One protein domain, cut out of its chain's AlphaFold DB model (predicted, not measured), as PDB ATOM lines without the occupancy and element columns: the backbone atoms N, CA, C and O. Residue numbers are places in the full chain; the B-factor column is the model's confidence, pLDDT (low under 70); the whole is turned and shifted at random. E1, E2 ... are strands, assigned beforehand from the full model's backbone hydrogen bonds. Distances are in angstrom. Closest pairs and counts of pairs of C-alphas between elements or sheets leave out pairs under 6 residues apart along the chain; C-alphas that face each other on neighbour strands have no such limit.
ATOM      1  N   PHE A 164       4.457  -3.911   6.598       92.12
ATOM      2  CA  PHE A 164       4.660  -4.673   5.386       92.12
ATOM      3  C   PHE A 164       5.896  -5.518   5.596       92.12
ATOM      4  O   PHE A 164       6.912  -5.016   6.090       92.12
ATOM      5  N   ASP A 165       5.799  -6.785   5.234       91.50
ATOM      6  CA  ASP A 165       6.954  -7.660   5.270       91.50
ATOM      7  C   ASP A 165       7.973  -7.290   4.177       91.50
ATOM      8  O   ASP A 165       7.743  -6.425   3.323       91.50
ATOM      9  N   ASP A 166       9.138  -7.928   4.214       86.31
ATOM     10  CA  ASP A 166      10.200  -7.792   3.211       86.31
ATOM     11  C   ASP A 166       9.783  -8.291   1.814       86.31
ATOM     12  O   ASP A 166      10.475  -8.040   0.828       86.31
ATOM     13  N   CYS A 167       8.608  -8.912   1.720       84.00
ATOM     14  CA  CYS A 167       7.953  -9.354   0.498       84.00
ATOM     15  C   CYS A 167       6.886  -8.375  -0.011       84.00
ATOM     16  O   CYS A 167       6.294  -8.598  -1.069       84.00
ATOM     17  N   GLY A 168       6.633  -7.288   0.720       84.56
ATOM     18  CA  GLY A 168       5.618  -6.297   0.392       84.56
ATOM     19  C   GLY A 168       4.178  -6.745   0.658       84.56
ATOM     20  O   GLY A 168       3.261  -6.066   0.193       84.56
ATOM     21  N   GLN A 169       3.955  -7.831   1.400       86.94
ATOM     22  CA  GLN A 169       2.628  -8.221   1.874       86.94
ATOM     23  C   GLN A 169       2.235  -7.382   3.089       86.94
ATOM     24  O   GLN A 169       3.050  -7.112   3.972       86.94
ATOM     25  N   GLN A 170       0.969  -6.968   3.134       93.38
ATOM     26  CA  GLN A 170       0.417  -6.204   4.249       93.38
ATOM     27  C   GLN A 170       0.273  -7.100   5.486       93.38
ATOM     28  O   GLN A 170      -0.447  -8.095   5.476       93.38
ATOM     29  N   GLY A 171       0.947  -6.716   6.562       93.19
ATOM     30  CA  GLY A 171       0.880  -7.341   7.872       93.19
ATOM     31  C   GLY A 171      -0.089  -6.637   8.825       93.19
ATOM     32  O   GLY A 171      -1.071  -5.995   8.435       93.19
ATOM     33  N   GLN A 172       0.197  -6.771  10.122       95.19
ATOM     34  CA  GLN A 172      -0.638  -6.213  11.186       95.19
ATOM     35  C   GLN A 172      -0.745  -4.686  11.104       95.19
ATOM     36  O   GLN A 172       0.210  -3.985  10.754       95.19
ATOM     37  N   GLN A 173      -1.922  -4.176  11.468       95.75
ATOM     38  CA  GLN A 173      -2.144  -2.752  11.679       95.75
ATOM     39  C   GLN A 173      -1.310  -2.273  12.874       95.75
ATOM     40  O   GLN A 173      -1.361  -2.871  13.947       95.75
ATOM     41  N   VAL A 174      -0.549  -1.199  12.681       94.12
ATOM     42  CA  VAL A 174       0.267  -0.541  13.710       94.12
ATOM     43  C   VAL A 174      -0.581   0.450  14.491       94.12
ATOM     44  O   VAL A 174      -0.617   0.411  15.715       94.12
ATOM     45  N   GLU A 175      -1.272   1.330  13.770       95.06
ATOM     46  CA  GLU A 175      -2.101   2.386  14.340       95.06
ATOM     47  C   GLU A 175      -3.216   2.779  13.365       95.06
ATOM     48  O   GLU A 175      -3.038   2.754  12.146       95.06
ATOM     49  N   ALA A 176      -4.386   3.116  13.911       95.69
ATOM     50  CA  ALA A 176      -5.464   3.745  13.154       95.69
ATOM     51  C   ALA A 176      -5.296   5.267  13.215       95.69
ATOM     52  O   ALA A 176      -5.275   5.844  14.302       95.69
ATOM     53  N   CYS A 177      -5.237   5.922  12.058       93.38
ATOM     54  CA  CYS A 177      -5.274   7.374  11.957       93.38
ATOM     55  C   CYS A 177      -6.730   7.824  12.059       93.38
ATOM     56  O   CYS A 177      -7.472   7.855  11.076       93.38
ATOM     57  N   ASN A 178      -7.156   8.119  13.284       89.38
ATOM     58  CA  ASN A 178      -8.485   8.660  13.532       89.38
ATOM     59  C   ASN A 178      -8.549  10.112  13.056       89.38
ATOM     60  O   ASN A 178      -7.615  10.885  13.283       89.38
ATOM     61  N   ALA A 179      -9.667  10.489  12.434       84.12
ATOM     62  CA  ALA A 179      -9.910  11.867  12.026       84.12
ATOM     63  C   ALA A 179      -9.639  12.838  13.202       84.12
ATOM     64  O   ALA A 179     -10.084  12.573  14.321       84.12
ATOM     65  N   PRO A 180      -8.914  13.948  12.973       85.75
ATOM     66  CA  PRO A 180      -8.570  14.498  11.661       85.75
ATOM     67  C   PRO A 180      -7.329  13.882  10.991       85.75
ATOM     68  O   PRO A 180      -7.046  14.249   9.862       85.75
ATOM     69  N   MET A 181      -6.588  12.966  11.621       83.62
ATOM     70  CA  MET A 181      -5.311  12.471  11.089       83.62
ATOM     71  C   MET A 181      -5.455  11.713   9.761       83.62
ATOM     72  O   MET A 181      -6.336  10.874   9.593       83.62
ATOM     73  N   THR A 182      -4.538  11.965   8.831       91.00
ATOM     74  CA  THR A 182      -4.381  11.240   7.568       91.00
ATOM     75  C   THR A 182      -3.113  10.403   7.609       91.00
ATOM     76  O   THR A 182      -2.071  10.879   8.056       91.00
ATOM     77  N   CYS A 183      -3.172   9.165   7.126       92.38
ATOM     78  CA  CYS A 183      -1.967   8.360   6.988       92.38
ATOM     79  C   CYS A 183      -1.143   8.864   5.797       92.38
ATOM     80  O   CYS A 183      -1.614   8.821   4.661       92.38
ATOM     81  N   GLU A 184       0.094   9.295   6.036       92.19
ATOM     82  CA  GLU A 184       1.022   9.709   4.983       92.19
ATOM     83  C   GLU A 184       2.421   9.138   5.258       92.19
ATOM     84  O   GLU A 184       2.946   9.258   6.363       92.19
ATOM     85  N   ASN A 185       3.041   8.511   4.253       89.94
ATOM     86  CA  ASN A 185       4.388   7.922   4.332       89.94
ATOM     87  C   ASN A 185       4.602   6.936   5.500       89.94
ATOM     88  O   ASN A 185       5.685   6.866   6.073       89.94
ATOM     89  N   GLY A 186       3.573   6.155   5.844       91.88
ATOM     90  CA  GLY A 186       3.665   5.130   6.890       91.88
ATOM     91  C   GLY A 186       3.571   5.668   8.321       91.88
ATOM     92  O   GLY A 186       3.976   4.965   9.244       91.88
ATOM     93  N   ALA A 187       3.037   6.878   8.504       90.69
ATOM     94  CA  ALA A 187       2.737   7.465   9.806       90.69
ATOM     95  C   ALA A 187       1.391   8.205   9.779       90.69
ATOM     96  O   ALA A 187       0.999   8.759   8.745       90.69
ATOM     97  N   CYS A 188       0.694   8.257  10.914       90.56
ATOM     98  CA  CYS A 188      -0.445   9.154  11.068       90.56
ATOM     99  C   CYS A 188       0.026  10.609  11.186       90.56
ATOM    100  O   CYS A 188       0.752  10.971  12.110       90.56
ATOM    101  N   LYS A 189      -0.411  11.464  10.258       86.88
ATOM    102  CA  LYS A 189      -0.146  12.904  10.281       86.88
ATOM    103  C   LYS A 189      -1.425  13.687  10.537       86.88
ATOM    104  O   LYS A 189      -2.453  13.437   9.918       86.88
ATOM    105  N   SER A 190      -1.354  14.675  11.419       82.44
ATOM    106  CA  SER A 190      -2.417  15.673  11.570       82.44
ATOM    107  C   SER A 190      -2.464  16.586  10.328       82.44
ATOM    108  O   SER A 190      -1.404  17.071   9.921       82.44
ATOM    109  N   PRO A 191      -3.647  16.895   9.755       75.88
ATOM    110  CA  PRO A 191      -3.787  17.828   8.631       75.88
ATOM    111  C   PRO A 191      -3.312  19.243   8.956       75.88
ATOM    112  O   PRO A 191      -3.003  20.008   8.050       75.88
ATOM    113  N   ASN A 192      -3.252  19.592  10.244       71.50
ATOM    114  CA  ASN A 192      -2.914  20.935  10.713       71.50
ATOM    115  C   ASN A 192      -1.465  21.053  11.207       71.50
ATOM    116  O   ASN A 192      -1.150  21.951  11.984       71.50
ATOM    117  N   GLY A 193      -0.583  20.147  10.782       65.38
ATOM    118  CA  GLY A 193       0.730  20.017  11.398       65.38
ATOM    119  C   GLY A 193       0.616  19.374  12.779       65.38
ATOM    120  O   GLY A 193      -0.444  19.332  13.414       65.38
ATOM    121  N   CYS A 194       1.712  18.774  13.219       74.12
ATOM    122  CA  CYS A 194       1.785  18.201  14.550       74.12
ATOM    123  C   CYS A 194       1.676  19.348  15.571       74.12
ATOM    124  O   CYS A 194       2.386  20.347  15.465       74.12
ATOM    125  N   THR A 195       0.706  19.256  16.484       73.25
ATOM    126  CA  THR A 195       0.521  20.235  17.560       73.25
ATOM    127  C   THR A 195       1.380  19.774  18.729       73.25
ATOM    128  O   THR A 195       1.051  18.738  19.309       73.25
ATOM    129  N   PRO A 196       2.478  20.473  19.052       74.56
ATOM    130  CA  PRO A 196       3.407  19.981  20.049       74.56
ATOM    131  C   PRO A 196       2.761  19.917  21.424       74.56
ATOM    132  O   PRO A 196       2.197  20.903  21.903       74.56
ATOM    133  N   THR A 197       2.833  18.747  22.054       81.50
ATOM    134  CA  THR A 197       2.414  18.576  23.450       81.50
ATOM    135  C   THR A 197       3.562  18.850  24.412       81.50
ATOM    136  O   THR A 197       3.320  19.198  25.568       81.50
ATOM    137  N   ASN A 198       4.808  18.762  23.936       80.38
ATOM    138  CA  ASN A 198       5.997  19.096  24.704       80.38
ATOM    139  C   ASN A 198       7.002  19.853  23.830       80.38
ATOM    140  O   ASN A 198       7.527  19.311  22.864       80.38
ATOM    141  N   THR A 199       7.305  21.097  24.197       87.06
ATOM    142  CA  THR A 199       8.220  21.975  23.454       87.06
ATOM    143  C   THR A 199       9.708  21.724  23.732       87.06
ATOM    144  O   THR A 199      10.552  22.388  23.136       87.06
ATOM    145  N   GLU A 200      10.049  20.803  24.640       90.19
ATOM    146  CA  GLU A 200      11.420  20.539  25.109       90.19
ATOM    147  C   GLU A 200      11.741  19.033  25.138       90.19
ATOM    148  O   GLU A 200      12.097  18.468  26.173       90.19
ATOM    149  N   VAL A 201      11.594  18.345  24.003       88.06
ATOM    150  CA  VAL A 201      11.833  16.891  23.930       88.06
ATOM    151  C   VAL A 201      13.301  16.572  23.696       88.06
ATOM    152  O   VAL A 201      13.886  15.750  24.404       88.06
ATOM    153  N   GLU A 202      13.919  17.216  22.710       90.88
ATOM    154  CA  GLU A 202      15.299  16.927  22.326       90.88
ATOM    155  C   GLU A 202      16.079  18.196  21.982       90.88
ATOM    156  O   GLU A 202      15.526  19.173  21.482       90.88
ATOM    157  N   LYS A 203      17.390  18.184  22.242       94.75
ATOM    158  CA  LYS A 203      18.294  19.266  21.839       94.75
ATOM    159  C   LYS A 203      18.958  18.897  20.524       94.75
ATOM    160  O   LYS A 203      19.608  17.855  20.444       94.75
ATOM    161  N   LYS A 204      18.863  19.759  19.514       92.69
ATOM    162  CA  LYS A 204      19.596  19.594  18.250       92.69
ATOM    163  C   LYS A 204      20.286  20.890  17.852       92.69
ATOM    164  O   LYS A 204      20.030  21.958  18.405       92.69
ATOM    165  N   CYS A 205      21.190  20.752  16.895       94.19
ATOM    166  CA  CYS A 205      21.927  21.857  16.309       94.19
ATOM    167  C   CYS A 205      21.208  22.384  15.074       94.19
ATOM    168  O   CYS A 205      20.871  21.601  14.187       94.19
ATOM    169  N   ASP A 206      21.016  23.699  15.020       93.50
ATOM    170  CA  ASP A 206      20.601  24.423  13.820       93.50
ATOM    171  C   ASP A 206      21.568  25.597  13.614       93.50
ATOM    172  O   ASP A 206      21.541  26.590  14.347       93.50
ATOM    173  N   GLY A 207      22.500  25.420  12.676       92.56
ATOM    174  CA  GLY A 207      23.685  26.270  12.540       92.56
ATOM    175  C   GLY A 207      24.604  26.188  13.764       92.56
ATOM    176  O   GLY A 207      24.825  25.114  14.323       92.56
ATOM    177  N   ASP A 208      25.108  27.341  14.205       93.69
ATOM    178  CA  ASP A 208      25.964  27.468  15.391       93.69
ATOM    179  C   ASP A 208      25.156  27.645  16.683       93.69
ATOM    180  O   ASP A 208      25.611  28.282  17.626       93.69
ATOM    181  N   SER A 209      23.915  27.167  16.749       95.00
ATOM    182  CA  SER A 209      23.083  27.300  17.948       95.00
ATOM    183  C   SER A 209      22.386  25.994  18.300       95.00
ATOM    184  O   SER A 209      21.974  25.220  17.433       95.00
ATOM    185  N   VAL A 210      22.261  25.756  19.602       95.00
ATOM    186  CA  VAL A 210      21.502  24.649  20.171       95.00
ATOM    187  C   VAL A 210      20.062  25.111  20.357       95.00
ATOM    188  O   VAL A 210      19.815  26.130  21.003       95.00
ATOM    189  N   TYR A 211      19.108  24.343  19.845       96.81
ATOM    190  CA  TYR A 211      17.677  24.575  20.039       96.81
ATOM    191  C   TYR A 211      17.029  23.370  20.708       96.81
ATOM    192  O   TYR A 211      17.465  22.230  20.517       96.81
ATOM    193  N   TRP A 212      15.958  23.627  21.452       95.88
ATOM    194  CA  TRP A 212      14.977  22.593  21.752       95.88
ATOM    195  C   TRP A 212      14.152  22.284  20.506       95.88
ATOM    196  O   TRP A 212      13.855  23.175  19.711       95.88
ATOM    197  N   PHE A 213      13.777  21.023  20.352       91.06
ATOM    198  CA  PHE A 213      12.796  20.565  19.387       91.06
ATOM    199  C   PHE A 213      11.647  19.928  20.150       91.06
ATOM    200  O   PHE A 213      11.848  19.255  21.169       91.06
ATOM    201  N   ASP A 214      10.445  20.204  19.670       88.88
ATOM    202  CA  ASP A 214       9.235  19.636  20.232       88.88
ATOM    203  C   ASP A 214       9.057  18.160  19.818       88.88
ATOM    204  O   ASP A 214       9.814  17.618  19.008       88.88
ATOM    205  N   ASP A 215       8.044  17.488  20.367       85.50
ATOM    206  CA  ASP A 215       7.643  16.116  20.004       85.50
ATOM    207  C   ASP A 215       7.247  15.954  18.526       85.50
ATOM    208  O   ASP A 215       7.127  14.838  18.017       85.50
ATOM    209  N   CYS A 216       7.090  17.070  17.824       83.44
ATOM    210  CA  CYS A 216       6.769  17.155  16.413       83.44
ATOM    211  C   CYS A 216       8.001  17.380  15.521       83.44
ATOM    212  O   CYS A 216       7.873  17.387  14.295       83.44
ATOM    213  N   GLY A 217       9.186  17.562  16.111       85.56
ATOM    214  CA  GLY A 217      10.414  17.894  15.396       85.56
ATOM    215  C   GLY A 217      10.461  19.330  14.868       85.56
ATOM    216  O   GLY A 217      11.327  19.636  14.045       85.56
ATOM    217  N   ASN A 218       9.573  20.222  15.318       87.81
ATOM    218  CA  ASN A 218       9.689  21.646  15.036       87.81
ATOM    219  C   ASN A 218      10.705  22.286  15.984       87.81
ATOM    220  O   ASN A 218      10.815  21.942  17.163       87.81
ATOM    221  N   LYS A 219      11.433  23.270  15.455       91.75
ATOM    222  CA  LYS A 219      12.397  24.061  16.216       91.75
ATOM    223  C   LYS A 219      11.664  24.971  17.205       91.75
ATOM    224  O   LYS A 219      10.888  25.830  16.791       91.75
ATOM    225  N   ALA A 220      11.938  24.793  18.490       92.50
ATOM    226  CA  ALA A 220      11.392  25.590  19.581       92.50
ATOM    227  C   ALA A 220      12.388  26.691  20.000       92.50
ATOM    228  O   ALA A 220      13.053  27.310  19.165       92.50
ATOM    229  N   GLN A 221      12.471  26.980  21.300       94.19
ATOM    230  CA  GLN A 221      13.335  28.025  21.842       94.19
ATOM    231  C   GLN A 221      14.830  27.703  21.655       94.19
ATOM    232  O   GLN A 221      15.282  26.568  21.840       94.19
ATOM    233  N   MET A 222      15.600  28.735  21.300       94.75
ATOM    234  CA  MET A 222      17.061  28.683  21.276       94.75
ATOM    235  C   MET A 222      17.584  28.574  22.708       94.75
ATOM    236  O   MET A 222      17.177  29.345  23.573       94.75
ATOM    237  N   ILE A 223      18.484  27.627  22.948       95.19
ATOM    238  CA  ILE A 223      19.100  27.391  24.256       95.19
ATOM    239  C   ILE A 223      20.367  28.230  24.382       95.19
ATOM    240  O   ILE A 223      20.513  29.005  25.322       95.19
ATOM    241  N   GLU A 224      21.282  28.072  23.430       96.25
ATOM    242  CA  GLU A 224      22.567  28.764  23.418       96.25
ATOM    243  C   GLU A 224      23.092  28.909  21.988       96.25
ATOM    244  O   GLU A 224      22.840  28.063  21.128       96.25
ATOM    245  N   THR A 225      23.841  29.983  21.744       96.12
ATOM    246  CA  THR A 225      24.630  30.168  20.523       96.12
ATOM    247  C   THR A 225      26.085  29.856  20.838       96.12
ATOM    248  O   THR A 225      26.660  30.405  21.779       96.12
ATOM    249  N   CYS A 226      26.689  28.988  20.040       94.19
ATOM    250  CA  CYS A 226      28.080  28.604  20.154       94.19
ATOM    251  C   CYS A 226      28.961  29.766  19.691       94.19
ATOM    252  O   CYS A 226      28.967  30.148  18.525       94.19
ATOM    253  N   ILE A 227      29.682  30.364  20.638       92.00
ATOM    254  CA  ILE A 227      30.576  31.505  20.411       92.00
ATOM    255  C   ILE A 227      32.030  31.105  20.674       92.00
ATOM    256  O   ILE A 227      32.297  30.078  21.288       92.00
ATOM    257  N   ASN A 228      32.986  31.929  20.233       87.94
ATOM    258  CA  ASN A 228      34.424  31.767  20.509       87.94
ATOM    259  C   ASN A 228      35.035  30.447  20.007       87.94
ATOM    260  O   ASN A 228      35.781  29.781  20.722       87.94
ATOM    261  N   GLY A 229      34.734  30.078  18.761       84.56
ATOM    262  CA  GLY A 229      35.297  28.878  18.142       84.56
ATOM    263  C   GLY A 229      34.648  27.582  18.621       84.56
ATOM    264  O   GLY A 229      35.232  26.525  18.434       84.56
ATOM    265  N   PHE A 230      33.462  27.646  19.225       87.44
ATOM    266  CA  PHE A 230      32.606  26.486  19.442       87.44
ATOM    267  C   PHE A 230      31.651  26.326  18.254       87.44
ATOM    268  O   PHE A 230      31.144  27.310  17.729       87.44
ATOM    269  N   THR A 231      31.406  25.090  17.836       91.56
ATOM    270  CA  THR A 231      30.399  24.705  16.847       91.56
ATOM    271  C   THR A 231      29.358  23.823  17.525       91.56
ATOM    272  O   THR A 231      29.654  23.135  18.505       91.56
ATOM    273  N   CYS A 232      28.119  23.850  17.047       90.75
ATOM    274  CA  CYS A 232      27.092  22.993  17.612       90.75
ATOM    275  C   CYS A 232      27.250  21.564  17.078       90.75
ATOM    276  O   CYS A 232      27.124  21.324  15.877       90.75
ATOM    277  N   GLN A 233      27.455  20.590  17.969       88.38
ATOM    278  CA  GLN A 233      27.466  19.170  17.622       88.38
ATOM    279  C   GLN A 233      26.674  18.353  18.648       88.38
ATOM    280  O   GLN A 233      26.890  18.454  19.853       88.38
ATOM    281  N   GLY A 234      25.731  17.531  18.175       86.69
ATOM    282  CA  GLY A 234      24.942  16.649  19.046       86.69
ATOM    283  C   GLY A 234      24.065  17.385  20.071       86.69
ATOM    284  O   GLY A 234      23.855  16.875  21.167       86.69
ATOM    285  N   GLY A 235      23.595  18.594  19.741       91.44
ATOM    286  CA  GLY A 235      22.768  19.407  20.638       91.44
ATOM    287  C   GLY A 235      23.547  20.083  21.772       91.44
ATOM    288  O   GLY A 235      22.961  20.371  22.816       91.44
ATOM    289  N   LYS A 236      24.857  20.300  21.595       91.12
ATOM    290  CA  LYS A 236      25.728  21.035  22.525       91.12
ATOM    291  C   LYS A 236      26.740  21.881  21.762       91.12
ATOM    292  O   LYS A 236      27.175  21.489  20.680       91.12
ATOM    293  N   CYS A 237      27.167  22.990  22.354       91.00
ATOM    294  CA  CYS A 237      28.329  23.718  21.862       91.00
ATOM    295  C   CYS A 237      29.623  22.978  22.220       91.00
ATOM    296  O   CYS A 237      29.950  22.813  23.393       91.00
ATOM    297  N   VAL A 238      30.366  22.542  21.203       85.94
ATOM    298  CA  VAL A 238      31.671  21.877  21.337       85.94
ATOM    299  C   VAL A 238      32.745  22.707  20.652       85.94
ATOM    300  O   VAL A 238      32.481  23.349  19.644       85.94
ATOM    301  N   GLN A 239      33.966  22.733  21.175       85.38
ATOM    302  CA  GLN A 239      35.033  23.530  20.573       85.38
ATOM    303  C   GLN A 239      35.388  22.980  19.177       85.38
ATOM    304  O   GLN A 239      35.744  21.810  19.025       85.38
ATOM    305  N   ALA A 240      35.289  23.814  18.143       73.50
ATOM    306  CA  ALA A 240      35.681  23.475  16.784       73.50
ATOM    307  C   ALA A 240      37.192  23.214  16.756       73.50
ATOM    308  O   ALA A 240      38.001  24.081  17.081       73.50
ATOM    309  N   GLY A 241      37.568  21.985  16.400       75.62
ATOM    310  CA  GLY A 241      38.960  21.540  16.451       75.62
ATOM    311  C   GLY A 241      39.422  21.053  17.823       75.62
ATOM    312  O   GLY A 241      40.628  20.981  18.041       75.62
TER     313      GLY A 241
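What this domain is: This is residues 164 to 241 of the 461 residues of an uncharacterized protein of Myxococcales bacterium (UniProt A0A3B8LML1). A strongly twisted sheet of three strands, E4, E5 and E6, with the hairpin E7 and E8 packed at one end, makes one lobe; a long unnamed stretch, residues 190 to 201, joins it to a small head, the hairpin E2 and E3, from which E1 runs away as an arm. Residues 165 to 171 stand free. The printed part has 78 residues, with eight named strands, E1 to E8 in chain order, and no named helix; the sheet, order E4, E5, E6, is antiparallel. The class is all strand, though under half of the residues are in named elements. The whole is extended, with a radius of gyration of the C-alphas of 18.1 A, and flat, spanning 53 by 31 by 14 A.

Where its parts are: E4, residues 202 to 206, begins at C-alpha (15.299, 16.927, 22.326) and is 12.5 A long; E5, 209 to 213, is 12.4 A, and E6, 219 to 225, is 14.3 A. E7 is residues 230 to 233, 9.1 A, and E8 is 236 to 239, 9.8 A, ending at (35.033, 23.530, 20.573). E1, 170 to 176, is 14.6 A and begins at (0.417, -6.204, 4.249); E2, 182 to 184, and E3, 187 to 189, are 6.2 A each.

How they stand to each other: E4, E5 and E6 form a meander, each strand the antiparallel neighbour of the one before: N 204 and O 211 are 3.0 A apart, N 210 and O 224 2.8 A. The closest C-alphas of E4 and E7 are those of Cys 205 and Cys 232, 5.4 A. In the hairpin E7 and E8, N 231 and O 238 are 2.7 A apart; in E2 and E3, N 182 and O 189 are 2.8 A. E1 pairs with no named strand and is apart from E4 to E8.

The domain as a whole: The C-alphas farthest apart, of Gln 169 and Asn 228, are 54.4 A apart. The printed part has no cut, and the link E3 to E4 is long. Mean pLDDT of the printed part is 88.6; residue 193 is under 70.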